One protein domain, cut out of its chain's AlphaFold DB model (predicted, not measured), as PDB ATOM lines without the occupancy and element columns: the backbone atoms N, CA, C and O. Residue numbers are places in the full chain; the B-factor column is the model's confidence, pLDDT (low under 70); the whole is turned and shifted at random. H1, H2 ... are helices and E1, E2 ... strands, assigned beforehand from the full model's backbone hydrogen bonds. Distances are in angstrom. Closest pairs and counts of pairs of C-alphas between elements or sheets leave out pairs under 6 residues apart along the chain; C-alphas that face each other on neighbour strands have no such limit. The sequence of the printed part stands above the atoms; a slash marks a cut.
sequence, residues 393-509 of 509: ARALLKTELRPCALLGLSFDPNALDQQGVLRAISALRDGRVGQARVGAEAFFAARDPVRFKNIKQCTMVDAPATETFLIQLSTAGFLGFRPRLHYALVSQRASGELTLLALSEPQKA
ATOM      1  N   ALA A 393     511.015 222.213 433.416       95.12
ATOM      2  CA  ALA A 393     511.543 221.496 434.586       95.12
ATOM      3  C   ALA A 393     512.937 221.932 435.059       95.12
ATOM      4  O   ALA A 393     513.326 221.574 436.173       95.12
ATOM      5  N   ARG A 394     513.668 222.701 434.241       95.62
ATOM      6  CA  ARG A 394     515.078 223.014 434.465       95.62
ATOM      7  C   ARG A 394     515.281 223.751 435.779       95.62
ATOM      8  O   ARG A 394     514.601 224.748 436.049       95.62
ATOM      9  N   ALA A 395     516.231 223.273 436.577       96.56
ATOM     10  CA  ALA A 395     516.702 223.941 437.783       96.56
ATOM     11  C   ALA A 395     517.608 225.129 437.416       96.56
ATOM     12  O   ALA A 395     518.757 224.948 437.006       96.56
ATOM     13  N   LEU A 396     517.080 226.346 437.557       96.94
ATOM     14  CA  LEU A 396     517.764 227.599 437.228       96.94
ATOM     15  C   LEU A 396     517.888 228.485 438.467       96.94
ATOM     16  O   LEU A 396     517.139 228.333 439.435       96.94
ATOM     17  N   LEU A 397     518.808 229.447 438.443       97.12
ATOM     18  CA  LEU A 397     518.862 230.471 439.481       97.12
ATOM     19  C   LEU A 397     517.597 231.337 439.469       97.12
ATOM     20  O   LEU A 397     517.106 231.742 438.413       97.12
ATOM     21  N   LYS A 398     517.098 231.694 440.657       97.31
ATOM     22  CA  LYS A 398     515.930 232.584 440.815       97.31
ATOM     23  C   LYS A 398     516.099 233.923 440.089       97.31
ATOM     24  O   LYS A 398     515.117 234.463 439.598       97.31
ATOM     25  N   THR A 399     517.328 234.432 440.004       96.81
ATOM     26  CA  THR A 399     517.691 235.669 439.293       96.81
ATOM     27  C   THR A 399     517.718 235.523 437.772       96.81
ATOM     28  O   THR A 399     517.683 236.527 437.067       96.81
ATOM     29  N   GLU A 400     517.804 234.297 437.255       96.06
ATOM     30  CA  GLU A 400     517.824 234.026 435.814       96.06
ATOM     31  C   GLU A 400     516.432 233.765 435.237       96.06
ATOM     32  O   GLU A 400     516.223 233.941 434.036       96.06
ATOM     33  N   LEU A 401     515.470 233.375 436.075       97.00
ATOM     34  CA  LEU A 401     514.084 233.229 435.652       97.00
ATOM     35  C   LEU A 401     513.457 234.601 435.382       97.00
ATOM     36  O   LEU A 401     513.676 235.566 436.116       97.00
ATOM     37  N   ARG A 402     512.621 234.681 434.345       97.62
ATOM     38  CA  ARG A 402     511.874 235.896 433.996       97.62
ATOM     39  C   ARG A 402     510.373 235.679 434.162       97.62
ATOM     40  O   ARG A 402     509.883 234.627 433.747       97.62
ATOM     41  N   PRO A 403     509.629 236.635 434.744       97.75
ATOM     42  CA  PRO A 403     508.182 236.523 434.855       97.75
ATOM     43  C   PRO A 403     507.539 236.558 433.463       97.75
ATOM     44  O   PRO A 403     507.891 237.388 432.627       97.75
ATOM     45  N   CYS A 404     506.588 235.661 433.217       97.88
ATOM     46  CA  CYS A 404     505.769 235.680 432.011       97.88
ATOM     47  C   CYS A 404     504.729 236.795 432.115       97.88
ATOM     48  O   CYS A 404     503.943 236.812 433.064       97.88
ATOM     49  N   ALA A 405     504.666 237.669 431.110       96.94
ATOM     50  CA  ALA A 405     503.771 238.827 431.101       96.94
ATOM     51  C   ALA A 405     502.280 238.457 431.237       96.94
ATOM     52  O   ALA A 405     501.503 239.238 431.775       96.94
ATOM     53  N   LEU A 406     501.879 237.266 430.775       96.06
ATOM     54  CA  LEU A 406     500.485 236.810 430.840       96.06
ATOM     55  C   LEU A 406     500.164 235.931 432.051       96.06
ATOM     56  O   LEU A 406     499.026 235.939 432.509       96.06
ATOM     57  N   LEU A 407     501.123 235.137 432.538       96.50
ATOM     58  CA  LEU A 407     500.883 234.153 433.604       96.50
ATOM     59  C   LEU A 407     501.407 234.594 434.975       96.50
ATOM     60  O   LEU A 407     501.061 233.971 435.973       96.50
ATOM     61  N   GLY A 408     502.284 235.599 435.042       95.75
ATOM     62  CA  GLY A 408     502.906 236.084 436.280       95.75
ATOM     63  C   GLY A 408     503.938 235.139 436.917       95.75
ATOM     64  O   GLY A 408     504.695 235.567 437.781       95.75
ATOM     65  N   LEU A 409     504.010 233.872 436.492       96.94
ATOM     66  CA  LEU A 409     505.026 232.913 436.943       96.94
ATOM     67  C   LEU A 409     506.379 233.163 436.270       96.94
ATOM     68  O   LEU A 409     506.428 233.627 435.132       96.94
ATOM     69  N   SER A 410     507.470 232.794 436.944       97.69
ATOM     70  CA  SER A 410     508.829 232.913 436.407       97.69
ATOM     71  C   SER A 410     509.238 231.674 435.601       97.69
ATOM     72  O   SER A 410     509.137 230.548 436.088       97.69
ATOM     73  N   PHE A 411     509.728 231.881 434.380       97.44
ATOM     74  CA  PHE A 411     510.124 230.830 433.437       97.44
ATOM     75  C   PHE A 411     511.577 230.993 432.975       97.44
ATOM     76  O   PHE A 411     512.171 232.065 433.105       97.44
ATOM     77  N   ASP A 412     512.130 229.919 432.403       97.31
ATOM     78  CA  ASP A 412     513.382 229.945 431.637       97.31
ATOM     79  C   ASP A 412     513.265 231.006 430.523       97.31
ATOM     80  O   ASP A 412     512.316 230.938 429.733       97.31
ATOM     81  N   PRO A 413     514.198 231.971 430.415       97.38
ATOM     82  CA  PRO A 413     514.183 232.977 429.355       97.38
ATOM     83  C   PRO A 413     514.093 232.395 427.941       97.38
ATOM     84  O   PRO A 413     513.499 233.021 427.065       97.38
ATOM     85  N   ASN A 414     514.622 231.190 427.707       96.62
ATOM     86  CA  ASN A 414     514.541 230.519 426.405       96.62
ATOM     87  C   ASN A 414     513.131 230.002 426.085       96.62
ATOM     88  O   ASN A 414     512.800 229.797 424.916       96.62
ATOM     89  N   ALA A 415     512.291 229.809 427.105       96.62
ATOM     90  CA  ALA A 415     510.887 229.451 426.942       96.62
ATOM     91  C   ALA A 415     509.998 230.675 426.663       96.62
ATOM     92  O   ALA A 415     508.851 230.499 426.252       96.62
ATOM     93  N   LEU A 416     510.503 231.898 426.853       97.31
ATOM     94  CA  LEU A 416     509.786 233.141 426.572       97.31
ATOM     95  C   LEU A 416     510.133 233.686 425.175       97.31
ATOM     96  O   LEU A 416     511.216 233.445 424.629       97.31
ATOM     97  N   ASP A 417     509.185 234.382 424.555       97.00
ATOM     98  CA  ASP A 417     509.395 235.165 423.339       97.00
ATOM     99  C   ASP A 417     509.920 236.579 423.661       97.00
ATOM    100  O   ASP A 417     510.254 236.902 424.803       97.00
ATOM    101  N   GLN A 418     510.035 237.428 422.636       96.75
ATOM    102  CA  GLN A 418     510.567 238.790 422.778       96.75
ATOM    103  C   GLN A 418     509.670 239.695 423.636       96.75
ATOM    104  O   GLN A 418     510.146 240.682 424.192       96.75
ATOM    105  N   GLN A 419     508.390 239.352 423.768       96.75
ATOM    106  CA  GLN A 419     507.394 240.070 424.554       96.75
ATOM    107  C   GLN A 419     507.334 239.568 426.005       96.75
ATOM    108  O   GLN A 419     506.516 240.045 426.789       96.75
ATOM    109  N   GLY A 420     508.179 238.599 426.377       96.56
ATOM    110  CA  GLY A 420     508.133 237.971 427.695       96.56
ATOM    111  C   GLY A 420     506.910 237.070 427.877       96.56
ATOM    112  O   GLY A 420     506.503 236.814 429.008       96.56
ATOM    113  N   VAL A 421     506.301 236.600 426.788       97.00
ATOM    114  CA  VAL A 421     505.197 235.635 426.806       97.00
ATOM    115  C   VAL A 421     505.759 234.239 426.547       97.00
ATOM    116  O   VAL A 421     506.723 234.065 425.810       97.00
ATOM    117  N   LEU A 422     505.188 233.213 427.177       97.38
ATOM    118  CA  LEU A 422     505.607 231.830 426.948       97.38
ATOM    119  C   LEU A 422     505.443 231.473 425.461       97.38
ATOM    120  O   LEU A 422     504.340 231.567 424.931       97.38
ATOM    121  N   ARG A 423     506.501 231.013 424.782       97.19
ATOM    122  CA  ARG A 423     506.482 230.716 423.332       97.19
ATOM    123  C   ARG A 423     505.371 229.746 422.931       97.19
ATOM    124  O   ARG A 423     504.826 229.864 421.840       97.19
ATOM    125  N   ALA A 424     505.016 228.816 423.818       96.12
ATOM    126  CA  ALA A 424     503.900 227.899 423.613       96.12
ATOM    127  C   ALA A 424     502.537 228.622 423.543       96.12
ATOM    128  O   ALA A 424     501.689 228.218 422.755       96.12
ATOM    129  N   ILE A 425     502.346 229.721 424.290       96.06
ATOM    130  CA  ILE A 425     501.161 230.593 424.177       96.06
ATOM    131  C   ILE A 425     501.135 231.255 422.801       96.06
ATOM    132  O   ILE A 425     500.108 231.237 422.129       96.06
ATOM    133  N   SER A 426     502.266 231.806 422.361       95.12
ATOM    134  CA  SER A 426     502.362 232.474 421.059       95.12
ATOM    135  C   SER A 426     502.131 231.495 419.904       95.12
ATOM    136  O   SER A 426     501.396 231.801 418.971       95.12
ATOM    137  N   ALA A 427     502.655 230.271 420.007       93.81
ATOM    138  CA  ALA A 427     502.419 229.216 419.026       93.81
ATOM    139  C   ALA A 427     500.956 228.725 419.008       93.81
ATOM    140  O   ALA A 427     500.422 228.460 417.929       93.81
ATOM    141  N   LEU A 428     500.303 228.628 420.175       93.94
ATOM    142  CA  LEU A 428     498.869 228.333 420.298       93.94
ATOM    143  C   LEU A 428     498.006 229.437 419.667       93.94
ATOM    144  O   LEU A 428     497.075 229.138 418.921       93.94
ATOM    145  N   ARG A 429     498.342 230.712 419.914       92.69
ATOM    146  CA  ARG A 429     497.630 231.871 419.350       92.69
ATOM    147  C   ARG A 429     497.713 231.909 417.827       92.69
ATOM    148  O   ARG A 429     496.724 232.208 417.169       92.69
ATOM    149  N   ASP A 430     498.872 231.560 417.284       91.25
ATOM    150  CA  ASP A 430     499.096 231.483 415.842       91.25
ATOM    151  C   ASP A 430     498.485 230.214 415.207       91.25
ATOM    152  O   ASP A 430     498.621 230.007 414.003       91.25
ATOM    153  N   GLY A 431     497.855 229.335 416.000       89.62
ATOM    154  CA  GLY A 431     497.256 228.082 415.532       89.62
ATOM    155  C   GLY A 431     498.268 227.038 415.046       89.62
ATOM    156  O   GLY A 431     497.896 226.123 414.316       89.62
ATOM    157  N   ARG A 432     499.552 227.170 415.412       86.50
ATOM    158  CA  ARG A 432     500.640 226.308 414.907       86.50
ATOM    159  C   ARG A 432     500.794 224.999 415.671       86.50
ATOM    160  O   ARG A 432     501.382 224.057 415.153       86.50
ATOM    161  N   VAL A 433     500.342 224.960 416.919       85.19
ATOM    162  CA  VAL A 433     500.497 223.815 417.823       85.19
ATOM    163  C   VAL A 433     499.213 223.588 418.603       85.19
ATOM    164  O   VAL A 433     498.403 224.498 418.753       85.19
ATOM    165  N   GLY A 434     499.071 222.382 419.146       80.94
ATOM    166  CA  GLY A 434     498.037 222.041 420.109       80.94
ATOM    167  C   GLY A 434     497.097 220.944 419.627       80.94
ATOM    168  O   GLY A 434     496.803 220.815 418.442       80.94
ATOM    169  N   GLN A 435     496.633 220.139 420.576       85.44
ATOM    170  CA  GLN A 435     495.641 219.095 420.344       85.44
ATOM    171  C   GLN A 435     494.362 219.444 421.106       85.44
ATOM    172  O   GLN A 435     494.407 220.011 422.203       85.44
ATOM    173  N   ALA A 436     493.207 219.131 420.519       80.12
ATOM    174  CA  ALA A 436     491.948 219.187 421.246       80.12
ATOM    175  C   ALA A 436     491.960 218.073 422.299       80.12
ATOM    176  O   ALA A 436     492.144 216.905 421.956       80.12
ATOM    177  N   ARG A 437     491.784 218.422 423.574       74.12
ATOM    178  CA  ARG A 437     491.734 217.440 424.663       74.12
ATOM    179  C   ARG A 437     490.371 217.483 425.323       74.12
ATOM    180  O   ARG A 437     489.986 218.503 425.884       74.12
ATOM    181  N   VAL A 438     489.684 216.350 425.273       70.31
ATOM    182  CA  VAL A 438     488.364 216.160 425.874       70.31
ATOM    183  C   VAL A 438     488.500 216.118 427.398       70.31
ATOM    184  O   VAL A 438     489.291 215.333 427.924       70.31
ATOM    185  N   GLY A 439     487.732 216.947 428.112       82.88
ATOM    186  CA  GLY A 439     487.542 216.852 429.566       82.88
ATOM    187  C   GLY A 439     488.201 217.959 430.393       82.88
ATOM    188  O   GLY A 439     487.841 218.141 431.557       82.88
ATOM    189  N   ALA A 440     489.103 218.756 429.812       88.50
ATOM    190  CA  ALA A 440     489.650 219.930 430.497       88.50
ATOM    191  C   ALA A 440     488.575 221.009 430.725       88.50
ATOM    192  O   ALA A 440     488.645 221.760 431.699       88.50
ATOM    193  N   GLU A 441     487.539 221.060 429.883       91.44
ATOM    194  CA  GLU A 441     486.432 222.010 430.007       91.44
ATOM    195  C   GLU A 441     485.691 221.854 431.336       91.44
ATOM    196  O   GLU A 441     485.386 222.849 431.996       91.44
ATOM    197  N   ALA A 442     485.456 220.605 431.756       92.19
ATOM    198  CA  ALA A 442     484.773 220.292 433.007       92.19
ATOM    199  C   ALA A 442     485.570 220.784 434.225       92.19
ATOM    200  O   ALA A 442     484.988 221.339 435.156       92.19
ATOM    201  N   PHE A 443     486.901 220.656 434.190       94.06
ATOM    202  CA  PHE A 443     487.784 221.148 435.250       94.06
ATOM    203  C   PHE A 443     487.677 222.671 435.430       94.06
ATOM    204  O   PHE A 443     487.495 223.154 436.551       94.06
ATOM    205  N   PHE A 444     487.738 223.442 434.339       94.81
ATOM    206  CA  PHE A 444     487.640 224.905 434.417       94.81
ATOM    207  C   PHE A 444     486.228 225.387 434.752       94.81
ATOM    208  O   PHE A 444     486.080 226.290 435.576       94.81
ATOM    209  N   ALA A 445     485.197 224.765 434.172       93.25
ATOM    210  CA  ALA A 445     483.805 225.083 434.479       93.25
ATOM    211  C   ALA A 445     483.461 224.817 435.952       93.25
ATOM    212  O   ALA A 445     482.734 225.599 436.555       93.25
ATOM    213  N   ALA A 446     484.017 223.759 436.554       93.69
ATOM    214  CA  ALA A 446     483.840 223.483 437.977       93.69
ATOM    215  C   ALA A 446     484.555 224.508 438.873       93.69
ATOM    216  O   ALA A 446     484.052 224.849 439.942       93.69
ATOM    217  N   ARG A 447     485.726 225.007 438.453       94.12
ATOM    218  CA  ARG A 447     486.549 225.911 439.270       94.12
ATOM    219  C   ARG A 447     486.078 227.365 439.248       94.12
ATOM    220  O   ARG A 447     486.143 228.024 440.280       94.12
ATOM    221  N   ASP A 448     485.628 227.863 438.099       95.38
ATOM    222  CA  ASP A 448     485.029 229.197 437.962       95.38
ATOM    223  C   ASP A 448     483.875 229.150 436.939       95.38
ATOM    224  O   ASP A 448     484.056 229.447 435.749       95.38
ATOM    225  N   PRO A 449     482.668 228.756 437.385       93.62
ATOM    226  CA  PRO A 449     481.530 228.535 436.496       93.62
ATOM    227  C   PRO A 449     481.039 229.820 435.827       93.62
ATOM    228  O   PRO A 449     480.392 229.756 434.783       93.62
ATOM    229  N   VAL A 450     481.337 230.992 436.399       92.94
ATOM    230  CA  VAL A 450     480.943 232.284 435.823       92.94
ATOM    231  C   VAL A 450     481.862 232.627 434.659       92.94
ATOM    232  O   VAL A 450     481.388 232.940 433.564       92.94
ATOM    233  N   ARG A 451     483.176 232.530 434.872       92.12
ATOM    234  CA  ARG A 451     484.179 232.874 433.861       92.12
ATOM    235  C   ARG A 451     484.197 231.898 432.688       92.12
ATOM    236  O   ARG A 451     484.457 232.314 431.559       92.12
ATOM    237  N   PHE A 452     483.883 230.626 432.936       94.06
ATOM    238  CA  PHE A 452     483.981 229.548 431.949       94.06
ATOM    239  C   PHE A 452     482.627 228.945 431.531       94.06
ATOM    240  O   PHE A 452     482.578 227.836 431.009       94.06
ATOM    241  N   LYS A 453     481.517 229.686 431.680       89.12
ATOM    242  CA  LYS A 453     480.145 229.211 431.381       89.12
ATOM    243  C   LYS A 453     479.905 228.761 429.926       89.12
ATOM    244  O   LYS A 453     478.920 228.092 429.656       89.12
ATOM    245  N   ASN A 454     480.771 229.141 428.980       90.81
ATOM    246  CA  ASN A 454     480.605 228.887 427.543       90.81
ATOM    247  C   ASN A 454     481.951 228.634 426.841       90.81
ATOM    248  O   ASN A 454     482.326 229.388 425.935       90.81
ATOM    249  N   ILE A 455     482.696 227.612 427.267       94.06
ATOM    250  CA  ILE A 455     483.925 227.194 426.574       94.06
ATOM    251  C   ILE A 455     483.541 226.650 425.190       94.06
ATOM    252  O   ILE A 455     482.782 225.693 425.077       94.06
ATOM    253  N   LYS A 456     484.021 227.306 424.132       92.94
ATOM    254  CA  LYS A 456     483.790 226.932 422.728       92.94
ATOM    255  C   LYS A 456     484.874 226.018 422.189       92.94
ATOM    256  O   LYS A 456     484.586 225.141 421.387       92.94
ATOM    257  N   GLN A 457     486.110 226.251 422.614       92.19
ATOM    258  CA  GLN A 457     487.264 225.487 422.176       92.19
ATOM    259  C   GLN A 457     488.258 225.382 423.325       92.19
ATOM    260  O   GLN A 457     488.519 226.371 424.015       92.19
ATOM    261  N   CYS A 458     488.810 224.186 423.500       94.31
ATOM    262  CA  CYS A 458     489.889 223.895 424.423       94.31
ATOM    263  C   CYS A 458     491.030 223.249 423.639       94.31
ATOM    264  O   CYS A 458     490.856 222.211 422.998       94.31
ATOM    265  N   THR A 459     492.194 223.886 423.653       94.75
ATOM    266  CA  THR A 459     493.391 223.393 422.969       94.75
ATOM    267  C   THR A 459     494.529 223.326 423.965       94.75
ATOM    268  O   THR A 459     494.706 224.240 424.767       94.75
ATOM    269  N   MET A 460     495.288 222.238 423.934       94.19
ATOM    270  CA  MET A 460     496.335 221.972 424.907       94.19
ATOM    271  C   MET A 460     497.673 221.697 424.228       94.19
ATOM    272  O   MET A 460     497.720 221.063 423.173       94.19
ATOM    273  N   VAL A 461     498.752 222.154 424.860       95.44
ATOM    274  CA  VAL A 461     500.139 221.817 424.529       95.44
ATOM    275  C   VAL A 461     500.811 221.224 425.761       95.44
ATOM    276  O   VAL A 461     500.786 221.833 426.833       95.44
ATOM    277  N   ASP A 462     501.422 220.056 425.590       94.19
ATOM    278  CA  ASP A 462     502.218 219.403 426.625       94.19
ATOM    279  C   ASP A 462     503.546 220.141 426.822       94.19
ATOM    280  O   ASP A 462     504.204 220.555 425.860       94.19
ATOM    281  N   ALA A 463     503.958 220.307 428.075       94.44
ATOM    282  CA  ALA A 463     505.291 220.789 428.380       94.44
ATOM    283  C   ALA A 463     506.335 219.696 428.071       94.44
ATOM    284  O   ALA A 463     506.100 218.520 428.335       94.44
ATOM    285  N   PRO A 464     507.525 220.057 427.563       90.44
ATOM    286  CA  PRO A 464     508.472 219.082 427.015       90.44
ATOM    287  C   PRO A 464     509.095 218.127 428.047       90.44
ATOM    288  O   PRO A 464     509.582 217.069 427.666       90.44
ATOM    289  N   ALA A 465     509.131 218.497 429.330       86.88
ATOM    290  CA  ALA A 465     509.854 217.744 430.363       86.88
ATOM    291  C   ALA A 465     509.140 217.714 431.725       86.88
ATOM    292  O   ALA A 465     509.754 217.408 432.747       86.88
ATOM    293  N   THR A 466     507.855 218.072 431.775       86.94
ATOM    294  CA  THR A 466     507.089 218.112 433.030       86.94
ATOM    295  C   THR A 466     505.702 217.523 432.833       86.94
ATOM    296  O   THR A 466     505.193 217.500 431.719       86.94
ATOM    297  N   GLU A 467     505.044 217.152 433.928       91.50
ATOM    298  CA  GLU A 467     503.606 216.846 433.952       91.50
ATOM    299  C   GLU A 467     502.747 218.127 433.883       91.50
ATOM    300  O   GLU A 467     501.658 218.188 434.458       91.50
ATOM    301  N   THR A 468     503.246 219.190 433.240       94.50
ATOM    302  CA  THR A 468     502.505 220.438 433.055       94.50
ATOM    303  C   THR A 468     502.005 220.591 431.628       94.50
ATOM    304  O   THR A 468     502.581 220.088 430.666       94.50
ATOM    305  N   PHE A 469     500.892 221.299 431.500       94.38
ATOM    306  CA  PHE A 469     500.168 221.509 430.262       94.38
ATOM    307  C   PHE A 469     499.784 222.974 430.175       94.38
ATOM    308  O   PHE A 469     499.318 223.570 431.152       94.38
ATOM    309  N   LEU A 470     499.938 223.545 428.989       96.44
ATOM    310  CA  LEU A 470     499.390 224.849 428.672       96.44
ATOM    311  C   LEU A 470     498.067 224.652 427.946       96.44
ATOM    312  O   LEU A 470     498.020 224.029 426.888       96.44
ATOM    313  N   ILE A 471     496.999 225.207 428.504       95.50
ATOM    314  CA  ILE A 471     495.647 225.106 427.966       95.50
ATOM    315  C   ILE A 471     495.197 226.493 427.506       95.50
ATOM    316  O   ILE A 471     495.178 227.440 428.292       95.50
ATOM    317  N   GLN A 472     494.815 226.602 426.234       96.56
ATOM    318  CA  GLN A 472     494.083 227.733 425.679       96.56
ATOM    319  C   GLN A 472     492.586 227.417 425.690       96.56
ATOM    320  O   GLN A 472     492.136 226.452 425.071       96.56
ATOM    321  N   LEU A 473     491.810 228.269 426.353       95.62
ATOM    322  CA  LEU A 473     490.352 228.208 426.382       95.62
ATOM    323  C   LEU A 473     489.792 229.403 425.618       95.62
ATOM    324  O   LEU A 473     490.135 230.549 425.911       95.62
ATOM    325  N   SER A 474     488.901 229.140 424.672       94.75
ATOM    326  CA  SER A 474     488.122 230.162 423.978       94.75
ATOM    327  C   SER A 474     486.722 230.195 424.575       94.75
ATOM    328  O   SER A 474     485.996 229.203 424.492       94.75
ATOM    329  N   THR A 475     486.334 231.302 425.203       94.00
ATOM    330  CA  THR A 475     484.985 231.491 425.758       94.00
ATOM    331  C   THR A 475     484.189 232.483 424.918       94.00
ATOM    332  O   THR A 475     484.740 233.419 424.330       94.00
ATOM    333  N   ALA A 476     482.872 232.286 424.832       90.38
ATOM    334  CA  ALA A 476     482.005 233.234 424.137       90.38
ATOM    335  C   ALA A 476     482.021 234.604 424.839       90.38
ATOM    336  O   ALA A 476     481.791 234.695 426.046       90.38
ATOM    337  N   GLY A 477     482.267 235.673 424.077       83.12
ATOM    338  CA  GLY A 477     482.152 237.039 424.575       83.12
ATOM    339  C   GLY A 477     480.717 237.379 424.996       83.12
ATOM    340  O   GLY A 477     479.746 236.818 424.485       83.12
ATOM    341  N   PHE A 478     480.581 238.332 425.918       75.62
ATOM    342  CA  PHE A 478     479.294 238.944 426.255       75.62
ATOM    343  C   PHE A 478     478.723 239.579 424.972       75.62
ATOM    344  O   PHE A 478     479.374 240.456 424.412       75.62
ATOM    345  N   LEU A 479     477.571 239.094 424.486       79.50
ATOM    346  CA  LEU A 479     476.925 239.408 423.187       79.50
ATOM    347  C   LEU A 479     477.467 238.684 421.935       79.50
ATOM    348  O   LEU A 479     477.076 239.027 420.826       79.50
ATOM    349  N   GLY A 480     478.334 237.675 422.064       72.88
ATOM    350  CA  GLY A 480     478.797 236.873 420.917       72.88
ATOM    351  C   GLY A 480     479.820 237.565 420.003       72.88
ATOM    352  O   GLY A 480     480.338 236.942 419.078       72.88
ATOM    353  N   PHE A 481     480.177 238.819 420.286       74.06
ATOM    354  CA  PHE A 481     481.173 239.562 419.522       74.06
ATOM    355  C   PHE A 481     482.578 239.316 420.088       74.06
ATOM    356  O   PHE A 481     482.957 239.857 421.124       74.06
ATOM    357  N   ARG A 482     483.335 238.498 419.348       85.88
ATOM    358  CA  ARG A 482     484.721 238.048 419.573       85.88
ATOM    359  C   ARG A 482     484.917 237.115 420.783       85.88
ATOM    360  O   ARG A 482     484.540 237.460 421.905       85.88
ATOM    361  N   PRO A 483     485.519 235.929 420.581       90.44
ATOM    362  CA  PRO A 483     485.861 235.056 421.692       90.44
ATOM    363  C   PRO A 483     486.905 235.711 422.605       90.44
ATOM    364  O   PRO A 483     487.739 236.503 422.161       90.44
ATOM    365  N   ARG A 484     486.852 235.382 423.898       93.75
ATOM    366  CA  ARG A 484     487.907 235.718 424.860       93.75
ATOM    367  C   ARG A 484     488.828 234.517 425.001       93.75
ATOM    368  O   ARG A 484     488.354 233.402 425.217       93.75
ATOM    369  N   LEU A 485     490.128 234.753 424.886       95.88
ATOM    370  CA  LEU A 485     491.142 233.727 425.073       95.88
ATOM    371  C   LEU A 485     491.644 233.758 426.513       95.88
ATOM    372  O   LEU A 485     491.978 234.812 427.053       95.88
ATOM    373  N   HIS A 486     491.705 232.590 427.131       96.69
ATOM    374  CA  HIS A 486     492.313 232.386 428.436       96.69
ATOM    375  C   HIS A 486     493.445 231.382 428.296       96.69
ATOM    376  O   HIS A 486     493.271 230.355 427.640       96.69
ATOM    377  N   TYR A 487     494.569 231.658 428.946       97.00
ATOM    378  CA  TYR A 487     495.702 230.747 429.003       97.00
ATOM    379  C   TYR A 487     495.876 230.271 430.432       97.00
ATOM    380  O   TYR A 487     495.996 231.076 431.356       97.00
ATOM    381  N   ALA A 488     495.883 228.962 430.618       96.88
ATOM    382  CA  ALA A 488     496.061 228.339 431.912       96.88
ATOM    383  C   ALA A 488     497.250 227.389 431.862       96.88
ATOM    384  O   ALA A 488     497.337 226.556 430.961       96.88
ATOM    385  N   LEU A 489     498.141 227.499 432.841       96.81
ATOM    386  CA  LEU A 489     499.156 226.486 433.084       96.81
ATOM    387  C   LEU A 489     498.640 225.548 434.172       96.81
ATOM    388  O   LEU A 489     498.299 225.990 435.271       96.81
ATOM    389  N   VAL A 490     498.576 224.260 433.866       95.88
ATOM    390  CA  VAL A 490     498.018 223.226 434.743       95.88
ATOM    391  C   VAL A 490     499.056 222.127 434.923       95.88
ATOM    392  O   VAL A 490     499.711 221.754 433.962       95.88
ATOM    393  N   SER A 491     499.210 221.600 436.135       94.81
ATOM    394  CA  SER A 491     499.978 220.378 436.402       94.81
ATOM    395  C   SER A 491     499.017 219.216 436.591       94.81
ATOM    396  O   SER A 491     498.027 219.367 437.303       94.81
ATOM    397  N   GLN A 492     499.305 218.057 436.015       93.25
ATOM    398  CA  GLN A 492     498.634 216.810 436.369       93.25
ATOM    399  C   GLN A 492     499.485 216.090 437.408       93.25
ATOM    400  O   GLN A 492     500.696 216.026 437.255       93.25
ATOM    401  N   ARG A 493     498.877 215.601 438.487       90.06
ATOM    402  CA  ARG A 493     499.551 214.697 439.430       90.06
ATOM    403  C   ARG A 493     499.491 213.267 438.898       90.06
ATOM    404  O   ARG A 493     498.598 212.941 438.120       90.06
ATOM    405  N   ALA A 494     500.326 212.379 439.437       88.31
ATOM    406  CA  ALA A 494     500.270 210.940 439.155       88.31
ATOM    407  C   ALA A 494     498.875 210.300 439.375       88.31
ATOM    408  O   ALA A 494     498.551 209.303 438.741       88.31
ATOM    409  N   SER A 495     498.022 210.886 440.228       89.81
ATOM    410  CA  SER A 495     496.623 210.466 440.434       89.81
ATOM    411  C   SER A 495     495.675 210.821 439.278       89.81
ATOM    412  O   SER A 495     494.494 210.490 439.326       89.81
ATOM    413  N   GLY A 496     496.159 211.544 438.266       90.00
ATOM    414  CA  GLY A 496     495.359 212.114 437.187       90.00
ATOM    415  C   GLY A 496     494.695 213.449 437.538       90.00
ATOM    416  O   GLY A 496     494.154 214.097 436.642       90.00
ATOM    417  N   GLU A 497     494.766 213.889 438.799       91.69
ATOM    418  CA  GLU A 497     494.179 215.144 439.273       91.69
ATOM    419  C   GLU A 497     494.896 216.363 438.671       91.69
ATOM    420  O   GLU A 497     496.124 216.473 438.725       91.69
ATOM    421  N   LEU A 498     494.118 217.300 438.123       93.62
ATOM    422  CA  LEU A 498     494.618 218.552 437.559       93.62
ATOM    423  C   LEU A 498     494.706 219.641 438.636       93.62
ATOM    424  O   LEU A 498     493.751 219.903 439.362       93.62
ATOM    425  N   THR A 499     495.845 220.326 438.708       95.12
ATOM    426  CA  THR A 499     496.097 221.465 439.599       95.12
ATOM    427  C   THR A 499     496.415 222.705 438.769       95.12
ATOM    428  O   THR A 499     497.372 222.718 437.999       95.12
ATOM    429  N   LEU A 500     495.629 223.771 438.931       96.19
ATOM    430  CA  LEU A 500     495.873 225.045 438.253       96.19
ATOM    431  C   LEU A 500     497.086 225.753 438.875       96.19
ATOM    432  O   LEU A 500     497.030 226.131 440.043       96.19
ATOM    433  N   LEU A 501     498.151 225.954 438.094       95.94
ATOM    434  CA  LEU A 501     499.359 226.666 438.527       95.94
ATOM    435  C   LEU A 501     499.245 228.176 438.296       95.94
ATOM    436  O   LEU A 501     499.611 228.964 439.161       95.94
ATOM    437  N   ALA A 502     498.734 228.578 437.131       96.81
ATOM    438  CA  ALA A 502     498.485 229.976 436.794       96.81
ATOM    439  C   ALA A 502     497.376 230.109 435.752       96.81
ATOM    440  O   ALA A 502     497.155 229.208 434.943       96.81
ATOM    441  N   LEU A 503     496.704 231.258 435.759       96.94
ATOM    442  CA  LEU A 503     495.646 231.604 434.818       96.94
ATOM    443  C   LEU A 503     495.808 233.062 434.392       96.94
ATOM    444  O   LEU A 503     495.819 233.951 435.239       96.94
ATOM    445  N   SER A 504     495.899 233.300 433.086       96.81
ATOM    446  CA  SER A 504     496.004 234.645 432.528       96.81
ATOM    447  C   SER A 504     494.706 235.426 432.694       96.81
ATOM    448  O   SER A 504     493.613 234.859 432.787       96.81
ATOM    449  N   GLU A 505     494.787 236.750 432.626       95.44
ATOM    450  CA  GLU A 505     493.619 237.587 432.347       95.44
ATOM    451  C   GLU A 505     493.041 237.287 430.948       95.44
ATOM    452  O   GLU A 505     493.783 236.817 430.071       95.44
ATOM    453  N   PRO A 506     491.726 237.504 430.724       92.69
ATOM    454  CA  PRO A 506     491.120 237.295 429.412       92.69
ATOM    455  C   PRO A 506     491.776 238.200 428.368       92.69
ATOM    456  O   PRO A 506     491.714 239.424 428.467       92.69
ATOM    457  N   GLN A 507     492.346 237.591 427.337       93.75
ATOM    458  CA  GLN A 507     492.881 238.289 426.177       93.75
ATOM    459  C   GLN A 507     491.794 238.398 425.102       93.75
ATOM    460  O   GLN A 507     490.931 237.524 424.969       93.75
ATOM    461  N   LYS A 508     491.814 239.483 424.328       88.38
ATOM    462  CA  LYS A 508     490.983 239.583 423.122       88.38
ATOM    463  C   LYS A 508     491.607 238.687 422.048       88.38
ATOM    464  O   LYS A 508     492.818 238.772 421.852       88.38
ATOM    465  N   ALA A 509     490.789 237.825 421.438       80.88
ATOM    466  CA  ALA A 509     491.199 236.984 420.315       80.88
ATOM    467  C   ALA A 509     491.658 237.809 419.111       80.88
ATOM    468  O   ALA A 509     491.079 238.907 418.896       80.88
TER     469      ALA A 509
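Overview. This is residues 393 to 509 of the 509 residues of an uncharacterized protein of Planctomycetes bacterium (UniProt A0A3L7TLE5). A strongly twisted sheet of four strands, E2 to E5, has H1 packed along one face and H2 on its other side, reaching both edge strands. E1 lies away from the sheet, at one end of the longest axis, joined to H1 by a long stretch with no named element. The printed part has 117 residues, under half of them in named elements, in the order E1 H1 H2 E2 E3 E4 E5; the class is mixed, helices and strands. The sheet, order E2 - E3 - E4 - E5, is antiparallel throughout; the whole is compact, with a radius of gyration of the C-alphas of 14.3 A and spans of 45 by 35 by 24 A.

Along the chain. E1 is residues 395 to 397, from C-alpha 395 at (516.702, 223.941, 437.783). H1 is residues 423 to 429, 9.8 A, and H2 residues 440 to 447, 11.1 A. E2, residues 455 to 462, is 19.9 A long; E3, 468 to 475, 22.0 A; E4, 484 to 492, 24.6 A; E5, 498 to 503, 13.4 A, ends at (495.646, 231.604, 434.818).

Arrangement. E2 to E5 form a meander, each strand the antiparallel neighbour of the one before. N 459 and O 472 of hairpin E2 and E3 are 2.9 A apart, N 471 and O 488 of E3 and E4 2.8 A, N 491 and O 499 of E4 and E5 2.8 A, within hydrogen-bond range. H1 is on the sheet at a height of 8.8 A, over E3 and only just not over E2, on which 2 of its C-alphas fall; it runs along the strands, at 24 degrees to E3 on the local plane. The closest C-alphas of H1 and E3 are Leu 428 and Gln 472, 7.2 A. H2 is on the sheet too; its closest C-alphas to E2 are Glu 441 and Ile 455, 6.7 A. In H1 and H2 every O i to N i+4 pair is within hydrogen-bond range. E1 pairs with no named strand and is apart from H1.

Size, cuts and confidence. The C-alphas farthest apart are Leu 397 and Leu 479, 45.9 A. The printed part has no cut; the E1 to H1 link, 25 residues, is long. No printed residue is under 70 in pLDDT.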